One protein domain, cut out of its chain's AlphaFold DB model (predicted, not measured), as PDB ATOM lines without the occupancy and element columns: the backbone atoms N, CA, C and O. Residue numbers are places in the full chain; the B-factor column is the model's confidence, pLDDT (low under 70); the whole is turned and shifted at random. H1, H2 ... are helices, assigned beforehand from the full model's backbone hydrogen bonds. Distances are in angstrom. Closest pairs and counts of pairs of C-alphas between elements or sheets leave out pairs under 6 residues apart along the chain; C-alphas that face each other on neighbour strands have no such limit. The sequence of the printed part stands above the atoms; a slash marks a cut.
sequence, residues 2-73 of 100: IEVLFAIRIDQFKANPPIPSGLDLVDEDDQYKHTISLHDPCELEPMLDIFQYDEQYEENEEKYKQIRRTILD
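AT A GLANCE: This is residues 2 to 73 of the 100 residues of the protein "Hypothetical protein" of Rotaria sordida (UniProt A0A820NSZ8). With little regular structure, this is an open, winding thread, with its longest helix, H3, toward one end of the long axis, H1 at the other, and the unnamed stretch of residues 11 to 45 strung between H1 and the short H2. The printed part has 72 residues, with three named helices in the order H1, H2, H3 and no named strand. The class is all helix, though the named elements hold only 28 residues. The whole is extended, with a radius of gyration of the C-alphas of 20.9 A and spans of 59 by 35 by 20 A.

IN THESE COORDINATES: H3, residues 57 to 71, is 21.0 A long and ends at C-alpha 71 (469.911, 503.723, 442.343). H2 is residues 46 to 49. H1, residues 2 to 10, is 12.4 A long and begins at C-alpha 2 (477.742, 472.675, 474.206).

HOW THE PARTS SIT: H3 is apart from H2 and H1, and H1 is apart from H2. Residues 17 to 73 stand free. Every O i to N i+4 pair is within hydrogen-bond range in H3 and H1; H2 is too short for one.

THE WHOLE: The C-alphas farthest apart, of Glu 3 and Glu 55, are 59.3 A apart. The link from H1 to H2 is long. The printed part has no cut, and no printed residue is under 70 in pLDDT.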
ATOM      1  N   ILE A   2     479.056 473.149 474.698       88.94
ATOM      2  CA  ILE A   2     477.742 472.675 474.206       88.94
ATOM      3  C   ILE A   2     476.572 473.048 475.137       88.94
ATOM      4  O   ILE A   2     475.526 473.462 474.656       88.94
ATOM      5  N   GLU A   3     476.751 472.978 476.457       89.69
ATOM      6  CA  GLU A   3     475.711 473.350 477.437       89.69
ATOM      7  C   GLU A   3     475.245 474.809 477.292       89.69
ATOM      8  O   GLU A   3     474.056 475.097 477.400       89.69
ATOM      9  N   VAL A   4     476.166 475.721 476.957       87.31
ATOM     10  CA  VAL A   4     475.852 477.135 476.699       87.31
ATOM     11  C   VAL A   4     475.037 477.284 475.413       87.31
ATOM     12  O   VAL A   4     474.068 478.035 475.386       87.31
ATOM     13  N   LEU A   5     475.367 476.524 474.360       89.50
ATOM     14  CA  LEU A   5     474.575 476.504 473.123       89.50
ATOM     15  C   LEU A   5     473.159 475.966 473.364       89.50
ATOM     16  O   LEU A   5     472.199 476.484 472.795       89.50
ATOM     17  N   PHE A   6     473.014 474.957 474.230       91.12
ATOM     18  CA  PHE A   6     471.702 474.457 474.636       91.12
ATOM     19  C   PHE A   6     470.898 475.512 475.395       91.12
ATOM     20  O   PHE A   6     469.727 475.692 475.077       91.12
ATOM     21  N   ALA A   7     471.515 476.243 476.328       90.75
ATOM     22  CA  ALA A   7     470.855 477.346 477.023       90.75
ATOM     23  C   ALA A   7     470.372 478.432 476.040       90.75
ATOM     24  O   ALA A   7     469.199 478.789 476.059       90.75
ATOM     25  N   ILE A   8     471.220 478.858 475.096       91.06
ATOM     26  CA  ILE A   8     470.859 479.850 474.063       91.06
ATOM     27  C   ILE A   8     469.685 479.367 473.195       91.06
ATOM     28  O   ILE A   8     468.792 480.148 472.861       91.06
ATOM     29  N   ARG A   9     469.668 478.078 472.832       90.44
ATOM     30  CA  ARG A   9     468.578 477.480 472.050       90.44
ATOM     31  C   ARG A   9     467.276 477.396 472.849       90.44
ATOM     32  O   ARG A   9     466.218 477.657 472.283       90.44
ATOM     33  N   ILE A  10     467.344 477.034 474.134       93.25
ATOM     34  CA  ILE A  10     466.186 477.026 475.046       93.25
ATOM     35  C   ILE A  10     465.618 478.442 475.179       93.25
ATOM     36  O   ILE A  10     464.407 478.632 475.081       93.25
ATOM     37  N   ASP A  11     466.494 479.438 475.290       92.94
ATOM     38  CA  ASP A  11     466.134 480.853 475.348       92.94
ATOM     39  C   ASP A  11     465.713 481.438 473.989       92.94
ATOM     40  O   ASP A  11     465.468 482.640 473.894       92.94
ATOM     41  N   GLN A  12     465.591 480.612 472.943       90.38
ATOM     42  CA  GLN A  12     465.152 480.999 471.598       90.38
ATOM     43  C   GLN A  12     465.976 482.141 470.988       90.38
ATOM     44  O   GLN A  12     465.439 482.981 470.273       90.38
ATOM     45  N   PHE A  13     467.282 482.192 471.272       92.00
ATOM     46  CA  PHE A  13     468.187 483.214 470.730       92.00
ATOM     47  C   PHE A  13     467.786 484.663 471.060       92.00
ATOM     48  O   PHE A  13     468.210 485.581 470.368       92.00
ATOM     49  N   LYS A  14     467.034 484.914 472.143       89.38
ATOM     50  CA  LYS A  14     466.586 486.272 472.532       89.38
ATOM     51  C   LYS A  14     467.708 487.315 472.608       89.38
ATOM     52  O   LYS A  14     467.475 488.479 472.308       89.38
ATOM     53  N   ALA A  15     468.910 486.906 473.018       89.38
ATOM     54  CA  ALA A  15     470.084 487.778 473.098       89.38
ATOM     55  C   ALA A  15     470.847 487.934 471.764       89.38
ATOM     56  O   ALA A  15     471.763 488.743 471.689       89.38
ATOM     57  N   ASN A  16     470.492 487.163 470.731       90.44
ATOM     58  CA  ASN A  16     471.144 487.130 469.419       90.44
ATOM     59  C   ASN A  16     470.079 487.232 468.307       90.44
ATOM     60  O   ASN A  16     469.796 486.230 467.643       90.44
ATOM     61  N   PRO A  17     469.432 488.402 468.135       91.44
ATOM     62  CA  PRO A  17     468.483 488.600 467.045       91.44
ATOM     63  C   PRO A  17     469.178 488.423 465.681       91.44
ATOM     64  O   PRO A  17     470.354 488.771 465.555       91.44
ATOM     65  N   PRO A  18     468.471 487.906 464.656       89.94
ATOM     66  CA  PRO A  18     469.056 487.654 463.339       89.94
ATOM     67  C   PRO A  18     469.504 488.942 462.640       89.94
ATOM     68  O   PRO A  18     470.553 488.957 462.004       89.94
ATOM     69  N   ILE A  19     468.729 490.021 462.793       91.44
ATOM     70  CA  ILE A  19     469.057 491.360 462.308       91.44
ATOM     71  C   ILE A  19     468.904 492.326 463.494       91.44
ATOM     72  O   ILE A  19     467.841 492.360 464.122       91.44
ATOM     73  N   PRO A  20     469.954 493.080 463.860       92.38
ATOM     74  CA  PRO A  20     469.859 494.134 464.865       92.38
ATOM     75  C   PRO A  20     468.857 495.231 464.477       92.38
ATOM     76  O   PRO A  20     468.636 495.515 463.302       92.38
ATOM     77  N   SER A  21     468.274 495.900 465.474       90.19
ATOM     78  CA  SER A  21     467.318 496.989 465.239       90.19
ATOM     79  C   SER A  21     467.937 498.116 464.406       90.19
ATOM     80  O   SER A  21     468.981 498.647 464.785       90.19
ATOM     81  N   GLY A  22     467.269 498.513 463.322       89.88
ATOM     82  CA  GLY A  22     467.708 499.598 462.437       89.88
ATOM     83  C   GLY A  22     468.664 499.179 461.316       89.88
ATOM     84  O   GLY A  22     469.086 500.043 460.557       89.88
ATOM     85  N   LEU A  23     469.000 497.888 461.199       93.50
ATOM     86  CA  LEU A  23     469.816 497.360 460.095       93.50
ATOM     87  C   LEU A  23     468.999 496.669 458.994       93.50
ATOM     88  O   LEU A  23     469.572 496.223 458.005       93.50
ATOM     89  N   ASP A  24     467.679 496.590 459.152       92.62
ATOM     90  CA  ASP A  24     466.767 496.072 458.133       92.62
ATOM     91  C   ASP A  24     466.362 497.214 457.188       92.62
ATOM     92  O   ASP A  24     465.411 497.947 457.455       92.62
ATOM     93  N   LEU A  25     467.193 497.455 456.167       92.00
ATOM     94  CA  LEU A  25     467.102 498.620 455.270       92.00
ATOM     95  C   LEU A  25     466.788 498.257 453.812       92.00
ATOM     96  O   LEU A  25     466.619 499.159 452.998       92.00
ATOM     97  N   VAL A  26     466.791 496.968 453.469       92.06
ATOM     98  CA  VAL A  26     466.680 496.483 452.087       92.06
ATOM     99  C   VAL A  26     465.467 495.573 451.979       92.06
ATOM    100  O   VAL A  26     465.382 494.582 452.709       92.06
ATOM    101  N   ASP A  27     464.577 495.887 451.040       91.44
ATOM    102  CA  ASP A  27     463.372 495.105 450.775       91.44
ATOM    103  C   ASP A  27     463.719 493.669 450.352       91.44
ATOM    104  O   ASP A  27     464.721 493.419 449.681       91.44
ATOM    105  N   GLU A  28     462.890 492.698 450.748       89.75
ATOM    106  CA  GLU A  28     463.167 491.270 450.517       89.75
ATOM    107  C   GLU A  28     463.328 490.919 449.028       89.75
ATOM    108  O   GLU A  28     464.129 490.041 448.696       89.75
ATOM    109  N   ASP A  29     462.605 491.622 448.151       92.69
ATOM    110  CA  ASP A  29     462.632 491.426 446.698       92.69
ATOM    111  C   ASP A  29     463.924 491.962 446.048       92.69
ATOM    112  O   ASP A  29     464.342 491.450 445.007       92.69
ATOM    113  N   ASP A  30     464.601 492.921 446.690       92.50
ATOM    114  CA  ASP A  30     465.845 493.538 446.205       92.50
ATOM    115  C   ASP A  30     467.109 492.839 446.743       92.50
ATOM    116  O   ASP A  30     468.241 493.152 446.356       92.50
ATOM    117  N   GLN A  31     466.955 491.858 447.637       93.12
ATOM    118  CA  GLN A  31     468.081 491.127 448.216       93.12
ATOM    119  C   GLN A  31     468.663 490.092 447.248       93.12
ATOM    120  O   GLN A  31     468.042 489.073 446.934       93.12
ATOM    121  N   TYR A  32     469.936 490.258 446.886       93.88
ATOM    122  CA  TYR A  32     470.669 489.265 446.101       93.88
ATOM    123  C   TYR A  32     471.521 488.330 446.981       93.88
ATOM    124  O   TYR A  32     472.513 488.735 447.592       93.88
ATOM    125  N   LYS A  33     471.137 487.046 447.051       93.31
ATOM    126  CA  LYS A  33     471.760 486.029 447.922       93.31
ATOM    127  C   LYS A  33     472.805 485.203 447.169       93.31
ATOM    128  O   LYS A  33     472.465 484.304 446.403       93.31
ATOM    129  N   HIS A  34     474.080 485.462 447.442       91.69
ATOM    130  CA  HIS A  34     475.191 484.687 446.888       91.69
ATOM    131  C   HIS A  34     475.383 483.361 447.641       91.69
ATOM    132  O   HIS A  34     475.493 483.343 448.867       91.69
ATOM    133  N   THR A  35     475.474 482.245 446.917       91.69
ATOM    134  CA  THR A  35     475.816 480.931 447.480       91.69
ATOM    135  C   THR A  35     477.285 480.620 447.218       91.69
ATOM    136  O   THR A  35     477.651 480.308 446.088       91.69
ATOM    137  N   ILE A  36     478.119 480.698 448.255       90.31
ATOM    138  CA  ILE A  36     479.565 480.453 448.166       90.31
ATOM    139  C   ILE A  36     479.899 479.197 448.978       90.31
ATOM    140  O   ILE A  36     479.481 479.065 450.130       90.31
ATOM    141  N   SER A  37     480.631 478.261 448.376       91.94
ATOM    142  CA  SER A  37     481.118 477.053 449.048       91.94
ATOM    143  C   SER A  37     482.441 477.323 449.760       91.94
ATOM    144  O   SER A  37     483.289 478.055 449.262       91.94
ATOM    145  N   LEU A  38     482.668 476.661 450.896       91.12
ATOM    146  CA  LEU A  38     483.939 476.750 451.631       91.12
ATOM    147  C   LEU A  38     485.106 476.047 450.924       91.12
ATOM    148  O   LEU A  38     486.259 476.239 451.302       91.12
ATOM    149  N   HIS A  39     484.808 475.174 449.962       91.75
ATOM    150  CA  HIS A  39     485.820 474.431 449.212       91.75
ATOM    151  C   HIS A  39     486.213 475.111 447.904       91.75
ATOM    152  O   HIS A  39     487.217 474.720 447.307       91.75
ATOM    153  N   ASP A  40     485.436 476.099 447.469       90.06
ATOM    154  CA  ASP A  40     485.688 476.781 446.212       90.06
ATOM    155  C   ASP A  40     486.752 477.867 446.429       90.06
ATOM    156  O   ASP A  40     486.781 478.510 447.484       90.06
ATOM    157  N   PRO A  41     487.664 478.071 445.466       85.62
ATOM    158  CA  PRO A  41     488.614 479.169 445.541       85.62
ATOM    159  C   PRO A  41     487.870 480.508 445.431       85.62
ATOM    160  O   PRO A  41     487.149 480.740 444.464       85.62
ATOM    161  N   CYS A  42     488.068 481.401 446.403       87.06
ATOM    162  CA  CYS A  42     487.618 482.789 446.300       87.06
ATOM    163  C   CYS A  42     488.679 483.626 445.580       87.06
ATOM    164  O   CYS A  42     489.828 483.699 446.023       87.06
ATOM    165  N   GLU A  43     488.285 484.293 444.501       87.75
ATOM    166  CA  GLU A  43     489.115 485.292 443.834       87.75
ATOM    167  C   GLU A  43     489.006 486.614 444.604       87.75
ATOM    168  O   GLU A  43     487.934 487.200 444.709       87.75
ATOM    169  N   LEU A  44     490.112 487.048 445.215       87.19
ATOM    170  CA  LEU A  44     490.152 488.232 446.085       87.19
ATOM    171  C   LEU A  44     490.440 489.542 445.334       87.19
ATOM    172  O   LEU A  44     490.471 490.583 445.973       87.19
ATOM    173  N   GLU A  45     490.719 489.474 444.026       90.94
ATOM    174  CA  GLU A  45     491.030 490.616 443.143       90.94
ATOM    175  C   GLU A  45     491.790 491.785 443.827       90.94
ATOM    176  O   GLU A  45     491.378 492.939 443.728       90.94
ATOM    177  N   PRO A  46     492.944 491.538 444.485       90.12
ATOM    178  CA  PRO A  46     493.623 492.536 445.334       90.12
ATOM    179  C   PRO A  46     494.128 493.761 444.559       90.12
ATOM    180  O   PRO A  46     494.537 494.765 445.133       90.12
ATOM    181  N   MET A  47     494.142 493.656 443.234       90.00
ATOM    182  CA  MET A  47     494.545 494.720 442.332       90.00
ATOM    183  C   MET A  47     493.546 495.887 442.340       90.00
ATOM    184  O   MET A  47     493.944 497.010 442.047       90.00
ATOM    185  N   LEU A  48     492.286 495.649 442.724       91.31
ATOM    186  CA  LEU A  48     491.264 496.692 442.849       91.31
ATOM    187  C   LEU A  48     491.546 497.676 443.998       91.31
ATOM    188  O   LEU A  48     491.131 498.828 443.921       91.31
ATOM    189  N   ASP A  49     492.300 497.261 445.020       93.25
ATOM    190  CA  ASP A  49     492.664 498.117 446.160       93.25
ATOM    191  C   ASP A  49     493.849 499.057 445.851       93.25
ATOM    192  O   ASP A  49     494.176 499.951 446.637       93.25
ATOM    193  N   ILE A  50     494.535 498.846 444.721       94.06
ATOM    194  CA  ILE A  50     495.736 499.589 444.332       94.06
ATOM    195  C   ILE A  50     495.385 500.565 443.213       94.06
ATOM    196  O   ILE A  50     494.982 500.156 442.122       94.06
ATOM    197  N   PHE A  51     495.627 501.858 443.452       94.50
ATOM    198  CA  PHE A  51     495.466 502.890 442.430       94.50
ATOM    199  C   PHE A  51     496.317 502.594 441.201       94.50
ATOM    200  O   PHE A  51     497.539 502.446 441.277       94.50
ATOM    201  N   GLN A  52     495.651 502.566 440.056       92.00
ATOM    202  CA  GLN A  52     496.252 502.350 438.754       92.00
ATOM    203  C   GLN A  52     495.655 503.312 437.743       92.00
ATOM    204  O   GLN A  52     494.560 503.837 437.929       92.00
ATOM    205  N   TYR A  53     496.405 503.544 436.673       93.88
ATOM    206  CA  TYR A  53     495.926 504.343 435.563       93.88
ATOM    207  C   TYR A  53     494.912 503.545 434.740       93.88
ATOM    208  O   TYR A  53     495.213 502.433 434.308       93.88
ATOM    209  N   ASP A  54     493.739 504.135 434.521       94.75
ATOM    210  CA  ASP A  54     492.683 503.590 433.675       94.75
ATOM    211  C   ASP A  54     492.608 504.398 432.371       94.75
ATOM    212  O   ASP A  54     492.308 505.593 432.380       94.75
ATOM    213  N   GLU A  55     492.884 503.744 431.243       94.94
ATOM    214  CA  GLU A  55     492.774 504.345 429.908       94.94
ATOM    215  C   GLU A  55     491.320 504.701 429.552       94.94
ATOM    216  O   GLU A  55     491.084 505.600 428.748       94.94
ATOM    217  N   GLN A  56     490.346 504.023 430.167       94.38
ATOM    218  CA  GLN A  56     488.909 504.197 429.942       94.38
ATOM    219  C   GLN A  56     488.227 504.978 431.072       94.38
ATOM    220  O   GLN A  56     487.004 504.915 431.218       94.38
ATOM    221  N   TYR A  57     489.002 505.731 431.860       94.19
ATOM    222  CA  TYR A  57     488.513 506.468 433.025       94.19
ATOM    223  C   TYR A  57     487.264 507.313 432.724       94.19
ATOM    224  O   TYR A  57     486.279 507.230 433.453       94.19
ATOM    225  N   GLU A  58     487.269 508.079 431.624       94.06
ATOM    226  CA  GLU A  58     486.140 508.947 431.251       94.06
ATOM    227  C   GLU A  58     484.851 508.145 431.005       94.06
ATOM    228  O   GLU A  58     483.797 508.475 431.549       94.06
ATOM    229  N   GLU A  59     484.935 507.041 430.255       95.44
ATOM    230  CA  GLU A  59     483.781 506.178 429.978       95.44
ATOM    231  C   GLU A  59     483.270 505.475 431.242       95.44
ATOM    232  O   GLU A  59     482.064 505.287 431.418       95.44
ATOM    233  N   ASN A  60     484.179 505.044 432.119       93.31
ATOM    234  CA  ASN A  60     483.828 504.342 433.349       93.31
ATOM    235  C   ASN A  60     483.153 505.290 434.350       93.31
ATOM    236  O   ASN A  60     482.109 504.938 434.902       93.31
ATOM    237  N   GLU A  61     483.648 506.520 434.501       94.75
ATOM    238  CA  GLU A  61     483.006 507.568 435.305       94.75
ATOM    239  C   GLU A  61     481.589 507.894 434.814       94.75
ATOM    240  O   GLU A  61     480.663 508.045 435.616       94.75
ATOM    241  N   GLU A  62     481.377 507.976 433.498       94.12
ATOM    242  CA  GLU A  62     480.042 508.195 432.932       94.12
ATOM    243  C   GLU A  62     479.080 507.043 433.245       94.12
ATOM    244  O   GLU A  62     477.939 507.291 433.652       94.12
ATOM    245  N   LYS A  63     479.532 505.787 433.131       94.94
ATOM    246  CA  LYS A  63     478.733 504.607 433.506       94.94
ATOM    247  C   LYS A  63     478.368 504.633 434.993       94.94
ATOM    248  O   LYS A  63     477.201 504.436 435.333       94.94
ATOM    249  N   TYR A  64     479.317 504.938 435.882       93.56
ATOM    250  CA  TYR A  64     479.046 505.048 437.319       93.56
ATOM    251  C   TYR A  64     478.055 506.169 437.644       93.56
ATOM    252  O   TYR A  64     477.159 505.967 438.466       93.56
ATOM    253  N   LYS A  65     478.137 507.322 436.965       92.88
ATOM    254  CA  LYS A  65     477.154 508.410 437.121       92.88
ATOM    255  C   LYS A  65     475.741 507.966 436.735       92.88
ATOM    256  O   LYS A  65     474.791 508.285 437.449       92.88
ATOM    257  N   GLN A  66     475.594 507.207 435.648       92.56
ATOM    258  CA  GLN A  66     474.298 506.663 435.222       92.56
ATOM    259  C   GLN A  66     473.734 505.661 436.239       92.56
ATOM    260  O   GLN A  66     472.559 505.745 436.602       92.56
ATOM    261  N   ILE A  67     474.574 504.755 436.750       91.94
ATOM    262  CA  ILE A  67     474.186 503.780 437.781       91.94
ATOM    263  C   ILE A  67     473.767 504.501 439.067       91.94
ATOM    264  O   ILE A  67     472.687 504.233 439.589       91.94
ATOM    265  N   ARG A  68     474.560 505.473 439.539       91.50
ATOM    266  CA  ARG A  68     474.240 506.285 440.725       91.50
ATOM    267  C   ARG A  68     472.877 506.962 440.589       91.50
ATOM    268  O   ARG A  68     472.081 506.917 441.521       91.50
ATOM    269  N   ARG A  69     472.594 507.551 439.421       91.44
ATOM    270  CA  ARG A  69     471.313 508.218 439.143       91.44
ATOM    271  C   ARG A  69     470.127 507.255 439.179       91.44
ATOM    272  O   ARG A  69     469.039 507.652 439.577       91.44
ATOM    273  N   THR A  70     470.357 506.013 438.756       88.50
ATOM    274  CA  THR A  70     469.349 504.947 438.727       88.50
ATOM    275  C   THR A  70     469.053 504.429 440.133       88.50
ATOM    276  O   THR A  70     467.898 504.254 440.477       88.50
ATOM    277  N   ILE A  71     470.077 504.226 440.967       88.25
ATOM    278  CA  ILE A  71     469.911 503.723 442.343       88.25
ATOM    279  C   ILE A  71     469.222 504.754 443.248       88.25
ATOM    280  O   ILE A  71     468.455 504.386 444.130       88.25
ATOM    281  N   LEU A  72     469.510 506.044 443.055       88.56
ATOM    282  CA  LEU A  72     468.964 507.127 443.881       88.56
ATOM    283  C   LEU A  72     467.667 507.734 443.322       88.56
ATOM    284  O   LEU A  72     467.181 508.713 443.886       88.56
ATOM    285  N   ASP A  73     467.137 507.213 442.208       71.75
ATOM    286  CA  ASP A  73     465.966 507.758 441.507       71.75
ATOM    287  C   ASP A  73     466.029 509.289 441.288       71.75
ATOM    288  O   ASP A  73     465.022 510.002 441.258       71.75
TER     289      ASP A  73